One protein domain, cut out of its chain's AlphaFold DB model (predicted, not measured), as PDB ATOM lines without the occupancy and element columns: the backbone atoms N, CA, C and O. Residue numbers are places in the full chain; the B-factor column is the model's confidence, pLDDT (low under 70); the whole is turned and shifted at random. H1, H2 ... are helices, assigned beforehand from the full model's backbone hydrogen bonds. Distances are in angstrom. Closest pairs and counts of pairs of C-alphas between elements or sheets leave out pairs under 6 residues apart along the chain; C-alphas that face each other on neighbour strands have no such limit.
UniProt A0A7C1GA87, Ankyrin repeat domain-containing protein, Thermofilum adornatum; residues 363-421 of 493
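Overview. This is residues 363 to 421 of the 493 residues of the protein "Ankyrin repeat domain-containing protein" of Thermofilum adornatum (UniProt A0A7C1GA87). Look for two helical hairpins stacked one on the other: H4, the longest helix, pairs with H3 in one, H2 with H1 in the other, and H2 packs on H4 while H1 packs on H3. A long loop, residues 385 to 398, leads from the end of H2 to the start of H3. The printed part has 59 residues with four named helices, H1 to H4 along the chain, and no named strand; its class is all helix. It is compact, with a radius of gyration of the C-alphas of 9.8 A, and rounded, spanning 24 by 23 by 20 A.

Along the chain. Find C-alpha 409 at (7.755, 50.828, -13.279); from there H4 runs 15.3 A to C-alpha 419 at (19.251, 43.018, -19.655). H3 is residues 399 to 405, 10.0 A long. H2 is residues 376 to 384, 12.4 A. H1, residues 366 to 373, begins at C-alpha 366 at (4.862, 39.992, -28.001) and is 10.8 A long.

Arrangement. Start at H4, which touches H3 in a hairpin, opposite ways at a shallow tilt of 31 degrees; their closest C-alphas, Ala 403 and Val 412, are 5.8 A apart. H4 also touches H2, the same way at a shallow tilt of 9 degrees, closest at C-alphas 376 and 411, 5.7 A. H1 and H2 touch as a hairpin, opposite ways at 17 degrees, a shallow tilt, closest at C-alphas 370 and 379, 5.8 A. H1 touches H3, the same way at a shallow tilt of 13 degrees, closest at C-alphas 368 and 399, 4.3 A. H2 and H3 are apart. In H1, H2, H3 and H4 every O i to N i+4 pair is within hydrogen-bond range.

Size, cuts and confidence. The C-alphas farthest apart, Asn 394 and Pro 421, are 26.3 A apart. The printed part has no cut. The link from H2 to H3 is long; the other two are tight. Mean pLDDT of the printed part is 91.1, and residue 421 is under 70.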
ATOM      1  N   GLY A 363       6.234  46.188 -36.505       93.12
ATOM      2  CA  GLY A 363       7.495  45.652 -36.020       93.12
ATOM      3  C   GLY A 363       7.484  45.340 -34.525       93.12
ATOM      4  O   GLY A 363       8.554  45.099 -33.962       93.12
ATOM      5  N   GLN A 364       6.322  45.374 -33.872       96.31
ATOM      6  CA  GLN A 364       6.207  45.056 -32.458       96.31
ATOM      7  C   GLN A 364       6.257  43.546 -32.257       96.31
ATOM      8  O   GLN A 364       5.709  42.782 -33.047       96.31
ATOM      9  N   THR A 365       6.930  43.134 -31.187       98.19
ATOM     10  CA  THR A 365       6.961  41.742 -30.723       98.19
ATOM     11  C   THR A 365       5.969  41.534 -29.581       98.19
ATOM     12  O   THR A 365       5.555  42.519 -28.961       98.19
ATOM     13  N   PRO A 366       5.640  40.284 -29.206       97.81
ATOM     14  CA  PRO A 366       4.862  39.992 -28.001       97.81
ATOM     15  C   PRO A 366       5.364  40.735 -26.751       97.81
ATOM     16  O   PRO A 366       4.564  41.218 -25.952       97.81
ATOM     17  N   LEU A 367       6.686  40.900 -26.608       97.88
ATOM     18  CA  LEU A 367       7.282  41.636 -25.492       97.88
ATOM     19  C   LEU A 367       7.005  43.148 -25.562       97.88
ATOM     20  O   LEU A 367       6.804  43.756 -24.515       97.88
ATOM     21  N   HIS A 368       6.932  43.749 -26.756       97.62
ATOM     22  CA  HIS A 368       6.511  45.150 -26.911       97.62
ATOM     23  C   HIS A 368       5.058  45.339 -26.460       97.62
ATOM     24  O   HIS A 368       4.782  46.243 -25.676       97.62
ATOM     25  N   TRP A 369       4.149  44.453 -26.880       95.50
ATOM     26  CA  TRP A 369       2.742  44.493 -26.471       95.50
ATOM     27  C   TRP A 369       2.580  44.309 -24.957       95.50
ATOM     28  O   TRP A 369       1.914  45.108 -24.299       95.50
ATOM     29  N   ALA A 370       3.252  43.312 -24.375       95.88
ATOM     30  CA  ALA A 370       3.219  43.077 -22.932       95.88
ATOM     31  C   ALA A 370       3.786  44.270 -22.143       95.88
ATOM     32  O   ALA A 370       3.240  44.641 -21.100       95.88
ATOM     33  N   ALA A 371       4.843  44.901 -22.665       94.81
ATOM     34  CA  ALA A 371       5.430  46.106 -22.098       94.81
ATOM     35  C   ALA A 371       4.522  47.332 -22.231       94.81
ATOM     36  O   ALA A 371       4.451  48.121 -21.298       94.81
ATOM     37  N   GLN A 372       3.798  47.478 -23.341       93.75
ATOM     38  CA  GLN A 372       2.834  48.558 -23.554       93.75
ATOM     39  C   GLN A 372       1.668  48.496 -22.565       93.75
ATOM     40  O   GLN A 372       1.228  49.531 -22.059       93.75
ATOM     41  N   ILE A 373       1.170  47.289 -22.297       90.81
ATOM     42  CA  ILE A 373       0.010  47.066 -21.427       90.81
ATOM     43  C   ILE A 373       0.411  47.045 -19.944       90.81
ATOM     44  O   ILE A 373      -0.394  47.396 -19.087       90.81
ATOM     45  N   GLY A 374       1.659  46.686 -19.631       89.06
ATOM     46  CA  GLY A 374       2.148  46.588 -18.252       89.06
ATOM     47  C   GLY A 374       1.934  45.206 -17.622       89.06
ATOM     48  O   GLY A 374       1.901  45.071 -16.398       89.06
ATOM     49  N   HIS A 375       1.776  44.154 -18.431       88.44
ATOM     50  CA  HIS A 375       1.499  42.798 -17.949       88.44
ATOM     51  C   HIS A 375       2.753  42.105 -17.397       88.44
ATOM     52  O   HIS A 375       3.396  41.299 -18.068       88.44
ATOM     53  N   VAL A 376       3.073  42.377 -16.129       92.75
ATOM     54  CA  VAL A 376       4.258  41.864 -15.415       92.75
ATOM     55  C   VAL A 376       4.450  40.346 -15.544       92.75
ATOM     56  O   VAL A 376       5.556  39.890 -15.835       92.75
ATOM     57  N   GLY A 377       3.392  39.555 -15.339       93.06
ATOM     58  CA  GLY A 377       3.468  38.091 -15.427       93.06
ATOM     59  C   GLY A 377       3.828  37.605 -16.833       93.06
ATOM     60  O   GLY A 377       4.727  36.783 -16.994       93.06
ATOM     61  N   VAL A 378       3.183  38.181 -17.851       95.69
ATOM     62  CA  VAL A 378       3.444  37.884 -19.266       95.69
ATOM     63  C   VAL A 378       4.856  38.314 -19.663       95.69
ATOM     64  O   VAL A 378       5.550  37.549 -20.319       95.69
ATOM     65  N   VAL A 379       5.331  39.482 -19.218       96.12
ATOM     66  CA  VAL A 379       6.709  39.942 -19.470       96.12
ATOM     67  C   VAL A 379       7.728  38.933 -18.939       96.12
ATOM     68  O   VAL A 379       8.619  38.522 -19.679       96.12
ATOM     69  N   LYS A 380       7.583  38.484 -17.683       94.19
ATOM     70  CA  LYS A 380       8.478  37.465 -17.104       94.19
ATOM     71  C   LYS A 380       8.452  36.173 -17.917       94.19
ATOM     72  O   LYS A 380       9.510  35.631 -18.219       94.19
ATOM     73  N   LEU A 381       7.258  35.714 -18.285       94.19
ATOM     74  CA  LEU A 381       7.067  34.488 -19.054       94.19
ATOM     75  C   LEU A 381       7.710  34.573 -20.446       94.19
ATOM     76  O   LEU A 381       8.415  33.653 -20.850       94.19
ATOM     77  N   LEU A 382       7.523  35.684 -21.160       95.50
ATOM     78  CA  LEU A 382       8.131  35.914 -22.472       95.50
ATOM     79  C   LEU A 382       9.663  35.931 -22.386       95.50
ATOM     80  O   LEU A 382      10.326  35.251 -23.166       95.50
ATOM     81  N   LEU A 383      10.233  36.647 -21.412       94.06
ATOM     82  CA  LEU A 383      11.687  36.699 -21.198       94.06
ATOM     83  C   LEU A 383      12.270  35.318 -20.853       94.06
ATOM     84  O   LEU A 383      13.317  34.940 -21.375       94.06
ATOM     85  N   GLN A 384      11.576  34.531 -20.023       92.50
ATOM     86  CA  GLN A 384      11.958  33.147 -19.713       92.50
ATOM     87  C   GLN A 384      11.936  32.229 -20.944       92.50
ATOM     88  O   GLN A 384      12.709  31.278 -20.997       92.50
ATOM     89  N   ASN A 385      11.094  32.536 -21.934       90.44
ATOM     90  CA  ASN A 385      10.982  31.802 -23.195       90.44
ATOM     91  C   ASN A 385      11.828  32.412 -24.332       90.44
ATOM     92  O   ASN A 385      11.603  32.107 -25.499       90.44
ATOM     93  N   GLY A 386      12.810  33.264 -24.015       86.06
ATOM     94  CA  GLY A 386      13.773  33.772 -25.000       86.06
ATOM     95  C   GLY A 386      13.303  34.987 -25.803       86.06
ATOM     96  O   GLY A 386      13.815  35.231 -26.899       86.06
ATOM     97  N   ALA A 387      12.345  35.762 -25.285       94.38
ATOM     98  CA  ALA A 387      12.040  37.071 -25.852       94.38
ATOM     99  C   ALA A 387      13.282  37.973 -25.812       94.38
ATOM    100  O   ALA A 387      13.904  38.129 -24.760       94.38
ATOM    101  N   ASP A 388      13.621  38.588 -26.942       91.81
ATOM    102  CA  ASP A 388      14.757  39.499 -27.052       91.81
ATOM    103  C   ASP A 388      14.307  40.941 -26.735       91.81
ATOM    104  O   ASP A 388      13.576  41.554 -27.525       91.81
ATOM    105  N   PRO A 389      14.731  41.518 -25.590       94.19
ATOM    106  CA  PRO A 389      14.352  42.871 -25.194       94.19
ATOM    107  C   PRO A 389      15.077  43.968 -25.989       94.19
ATOM    108  O   PRO A 389      14.786  45.145 -25.785       94.19
ATOM    109  N   SER A 390      16.024  43.619 -26.867       92.81
ATOM    110  CA  SER A 390      16.772  44.575 -27.693       92.81
ATOM    111  C   SER A 390      16.106  44.882 -29.037       92.81
ATOM    112  O   SER A 390      16.467  45.864 -29.694       92.81
ATOM    113  N   ILE A 391      15.118  44.075 -29.444       92.31
ATOM    114  CA  ILE A 391      14.405  44.251 -30.710       92.31
ATOM    115  C   ILE A 391      13.735  45.627 -30.735       92.31
ATOM    116  O   ILE A 391      13.031  45.997 -29.802       92.31
ATOM    117  N   ARG A 392      13.918  46.361 -31.836       93.56
ATOM    118  CA  ARG A 392      13.265  47.653 -32.075       93.56
ATOM    119  C   ARG A 392      12.063  47.500 -32.995       93.56
ATOM    120  O   ARG A 392      12.170  46.829 -34.026       93.56
ATOM    121  N   ASN A 393      10.945  48.131 -32.656       92.25
ATOM    122  CA  ASN A 393       9.796  48.264 -33.552       92.25
ATOM    123  C   ASN A 393      10.081  49.266 -34.694       92.25
ATOM    124  O   ASN A 393      11.186  49.803 -34.802       92.25
ATOM    125  N   ASN A 394       9.102  49.523 -35.564       93.81
ATOM    126  CA  ASN A 394       9.281  50.429 -36.707       93.81
ATOM    127  C   ASN A 394       9.438  51.909 -36.301       93.81
ATOM    128  O   ASN A 394       9.944  52.704 -37.084       93.81
ATOM    129  N   GLU A 395       9.060  52.273 -35.071       91.06
ATOM    130  CA  GLU A 395       9.335  53.592 -34.476       91.06
ATOM    131  C   GLU A 395      10.747  53.665 -33.859       91.06
ATOM    132  O   GLU A 395      11.120  54.671 -33.259       91.06
ATOM    133  N   GLY A 396      11.538  52.592 -33.959       91.62
ATOM    134  CA  GLY A 396      12.866  52.496 -33.362       91.62
ATOM    135  C   GLY A 396      12.861  52.245 -31.852       91.62
ATOM    136  O   GLY A 396      13.934  52.263 -31.249       91.62
ATOM    137  N   LYS A 397      11.704  51.988 -31.231       91.06
ATOM    138  CA  LYS A 397      11.560  51.786 -29.781       91.06
ATOM    139  C   LYS A 397      11.743  50.324 -29.398       91.06
ATOM    140  O   LYS A 397      11.248  49.444 -30.097       91.06
ATOM    141  N   THR A 398      12.421  50.079 -28.282       96.88
ATOM    142  CA  THR A 398      12.489  48.762 -27.628       96.88
ATOM    143  C   THR A 398      11.284  48.549 -26.698       96.88
ATOM    144  O   THR A 398      10.618  49.523 -26.326       96.88
ATOM    145  N   PRO A 399      11.006  47.316 -26.229       96.12
ATOM    146  CA  PRO A 399      10.001  47.087 -25.192       96.12
ATOM    147  C   PRO A 399      10.264  47.892 -23.913       96.12
ATOM    148  O   PRO A 399       9.325  48.364 -23.276       96.12
ATOM    149  N   LEU A 400      11.538  48.090 -23.552       95.06
ATOM    150  CA  LEU A 400      11.923  48.898 -22.396       95.06
ATOM    151  C   LEU A 400      11.541  50.373 -22.578       95.06
ATOM    152  O   LEU A 400      11.032  50.989 -21.642       95.06
ATOM    153  N   ASP A 401      11.753  50.926 -23.774       92.56
ATOM    154  CA  ASP A 401      11.380  52.309 -24.088       92.56
ATOM    155  C   ASP A 401       9.862  52.496 -23.977       92.56
ATOM    156  O   ASP A 401       9.399  53.425 -23.317       92.56
ATOM    157  N   ILE A 402       9.084  51.555 -24.521       91.19
ATOM    158  CA  ILE A 402       7.620  51.565 -24.411       91.19
ATOM    159  C   ILE A 402       7.172  51.484 -22.944       91.19
ATOM    160  O   ILE A 402       6.311  52.258 -22.525       91.19
ATOM    161  N   ALA A 403       7.752  50.584 -22.143       91.88
ATOM    162  CA  ALA A 403       7.408  50.459 -20.724       91.88
ATOM    163  C   ALA A 403       7.690  51.756 -19.944       91.88
ATOM    164  O   ALA A 403       6.890  52.145 -19.090       91.88
ATOM    165  N   ARG A 404       8.797  52.448 -20.258       90.50
ATOM    166  CA  ARG A 404       9.152  53.748 -19.668       90.50
ATOM    167  C   ARG A 404       8.168  54.843 -20.069       90.50
ATOM    168  O   ARG A 404       7.678  55.547 -19.193       90.50
ATOM    169  N   GLU A 405       7.836  54.954 -21.356       90.38
ATOM    170  CA  GLU A 405       6.864  55.936 -21.864       90.38
ATOM    171  C   GLU A 405       5.474  55.758 -21.242       90.38
ATOM    172  O   GLU A 405       4.768  56.735 -20.998       90.38
ATOM    173  N   ARG A 406       5.079  54.511 -20.966       84.00
ATOM    174  CA  ARG A 406       3.793  54.176 -20.340       84.00
ATOM    175  C   ARG A 406       3.811  54.246 -18.808       84.00
ATOM    176  O   ARG A 406       2.754  54.125 -18.199       84.00
ATOM    177  N   GLY A 407       4.976  54.445 -18.184       83.38
ATOM    178  CA  GLY A 407       5.115  54.533 -16.727       83.38
ATOM    179  C   GLY A 407       5.012  53.193 -15.987       83.38
ATOM    180  O   GLY A 407       4.759  53.176 -14.783       83.38
ATOM    181  N   HIS A 408       5.222  52.061 -16.665       89.31
ATOM    182  CA  HIS A 408       5.097  50.720 -16.078       89.31
ATOM    183  C   HIS A 408       6.353  50.322 -15.292       89.31
ATOM    184  O   HIS A 408       7.151  49.496 -15.736       89.31
ATOM    185  N   VAL A 409       6.531  50.917 -14.107       89.31
ATOM    186  CA  VAL A 409       7.755  50.828 -13.279       89.31
ATOM    187  C   VAL A 409       8.231  49.390 -13.042       89.31
ATOM    188  O   VAL A 409       9.418  49.102 -13.187       89.31
ATOM    189  N   GLU A 410       7.325  48.468 -12.711       87.56
ATOM    190  CA  GLU A 410       7.708  47.077 -12.429       87.56
ATOM    191  C   GLU A 410       8.168  46.334 -13.692       87.56
ATOM    192  O   GLU A 410       9.126  45.564 -13.642       87.56
ATOM    193  N   VAL A 411       7.551  46.603 -14.847       91.69
ATOM    194  CA  VAL A 411       7.998  46.042 -16.131       91.69
ATOM    195  C   VAL A 411       9.379  46.578 -16.502       91.69
ATOM    196  O   VAL A 411      10.241  45.795 -16.899       91.69
ATOM    197  N   VAL A 412       9.611  47.884 -16.321       90.69
ATOM    198  CA  VAL A 412      10.929  48.507 -16.517       90.69
ATOM    199  C   VAL A 412      11.974  47.805 -15.656       90.69
ATOM    200  O   VAL A 412      12.981  47.339 -16.184       90.69
ATOM    201  N   ARG A 413      11.699  47.641 -14.355       89.50
ATOM    202  CA  ARG A 413      12.602  46.969 -13.413       89.50
ATOM    203  C   ARG A 413      12.949  45.551 -13.868       89.50
ATOM    204  O   ARG A 413      14.119  45.183 -13.849       89.50
ATOM    205  N   ILE A 414      11.955  44.767 -14.289       90.56
ATOM    206  CA  ILE A 414      12.144  43.377 -14.731       90.56
ATOM    207  C   ILE A 414      12.976  43.300 -16.010       90.56
ATOM    208  O   ILE A 414      13.898  42.491 -16.090       90.56
ATOM    209  N   ILE A 415      12.659  44.123 -17.012       89.81
ATOM    210  CA  ILE A 415      13.390  44.123 -18.282       89.81
ATOM    211  C   ILE A 415      14.833  44.594 -18.052       89.81
ATOM    212  O   ILE A 415      15.761  43.974 -18.560       89.81
ATOM    213  N   GLU A 416      15.056  45.623 -17.231       90.38
ATOM    214  CA  GLU A 416      16.405  46.063 -16.854       90.38
ATOM    215  C   GLU A 416      17.177  44.993 -16.078       90.38
ATOM    216  O   GLU A 416      18.360  44.787 -16.335       90.38
ATOM    217  N   GLU A 417      16.530  44.300 -15.139       87.25
ATOM    218  CA  GLU A 417      17.126  43.183 -14.399       87.25
ATOM    219  C   GLU A 417      17.517  42.028 -15.330       87.25
ATOM    220  O   GLU A 417      18.544  41.388 -15.112       87.25
ATOM    221  N   PHE A 418      16.739  41.789 -16.387       85.00
ATOM    222  CA  PHE A 418      17.040  40.778 -17.397       85.00
ATOM    223  C   PHE A 418      18.170  41.198 -18.351       85.00
ATOM    224  O   PHE A 418      19.004  40.368 -18.702       85.00
ATOM    225  N   ILE A 419      18.211  42.471 -18.764       82.00
ATOM    226  CA  ILE A 419      19.251  43.018 -19.655       82.00
ATOM    227  C   ILE A 419      20.590  43.165 -18.926       82.00
ATOM    228  O   ILE A 419      21.646  43.033 -19.549       82.00
ATOM    229  N   LYS A 420      20.576  43.452 -17.617       75.69
ATOM    230  CA  LYS A 420      21.801  43.450 -16.812       75.69
ATOM    231  C   LYS A 420      22.476  42.091 -16.994       75.69
ATOM    232  O   LYS A 420      21.820  41.067 -16.810       75.69
ATOM    233  N   PRO A 421      23.774  42.049 -17.340       53.38
ATOM    234  CA  PRO A 421      24.464  40.781 -17.476       53.38
ATOM    235  C   PRO A 421      24.338  40.035 -16.149       53.38
ATOM    236  O   PRO A 421      24.876  40.471 -15.130       53.38
TER     237      PRO A 421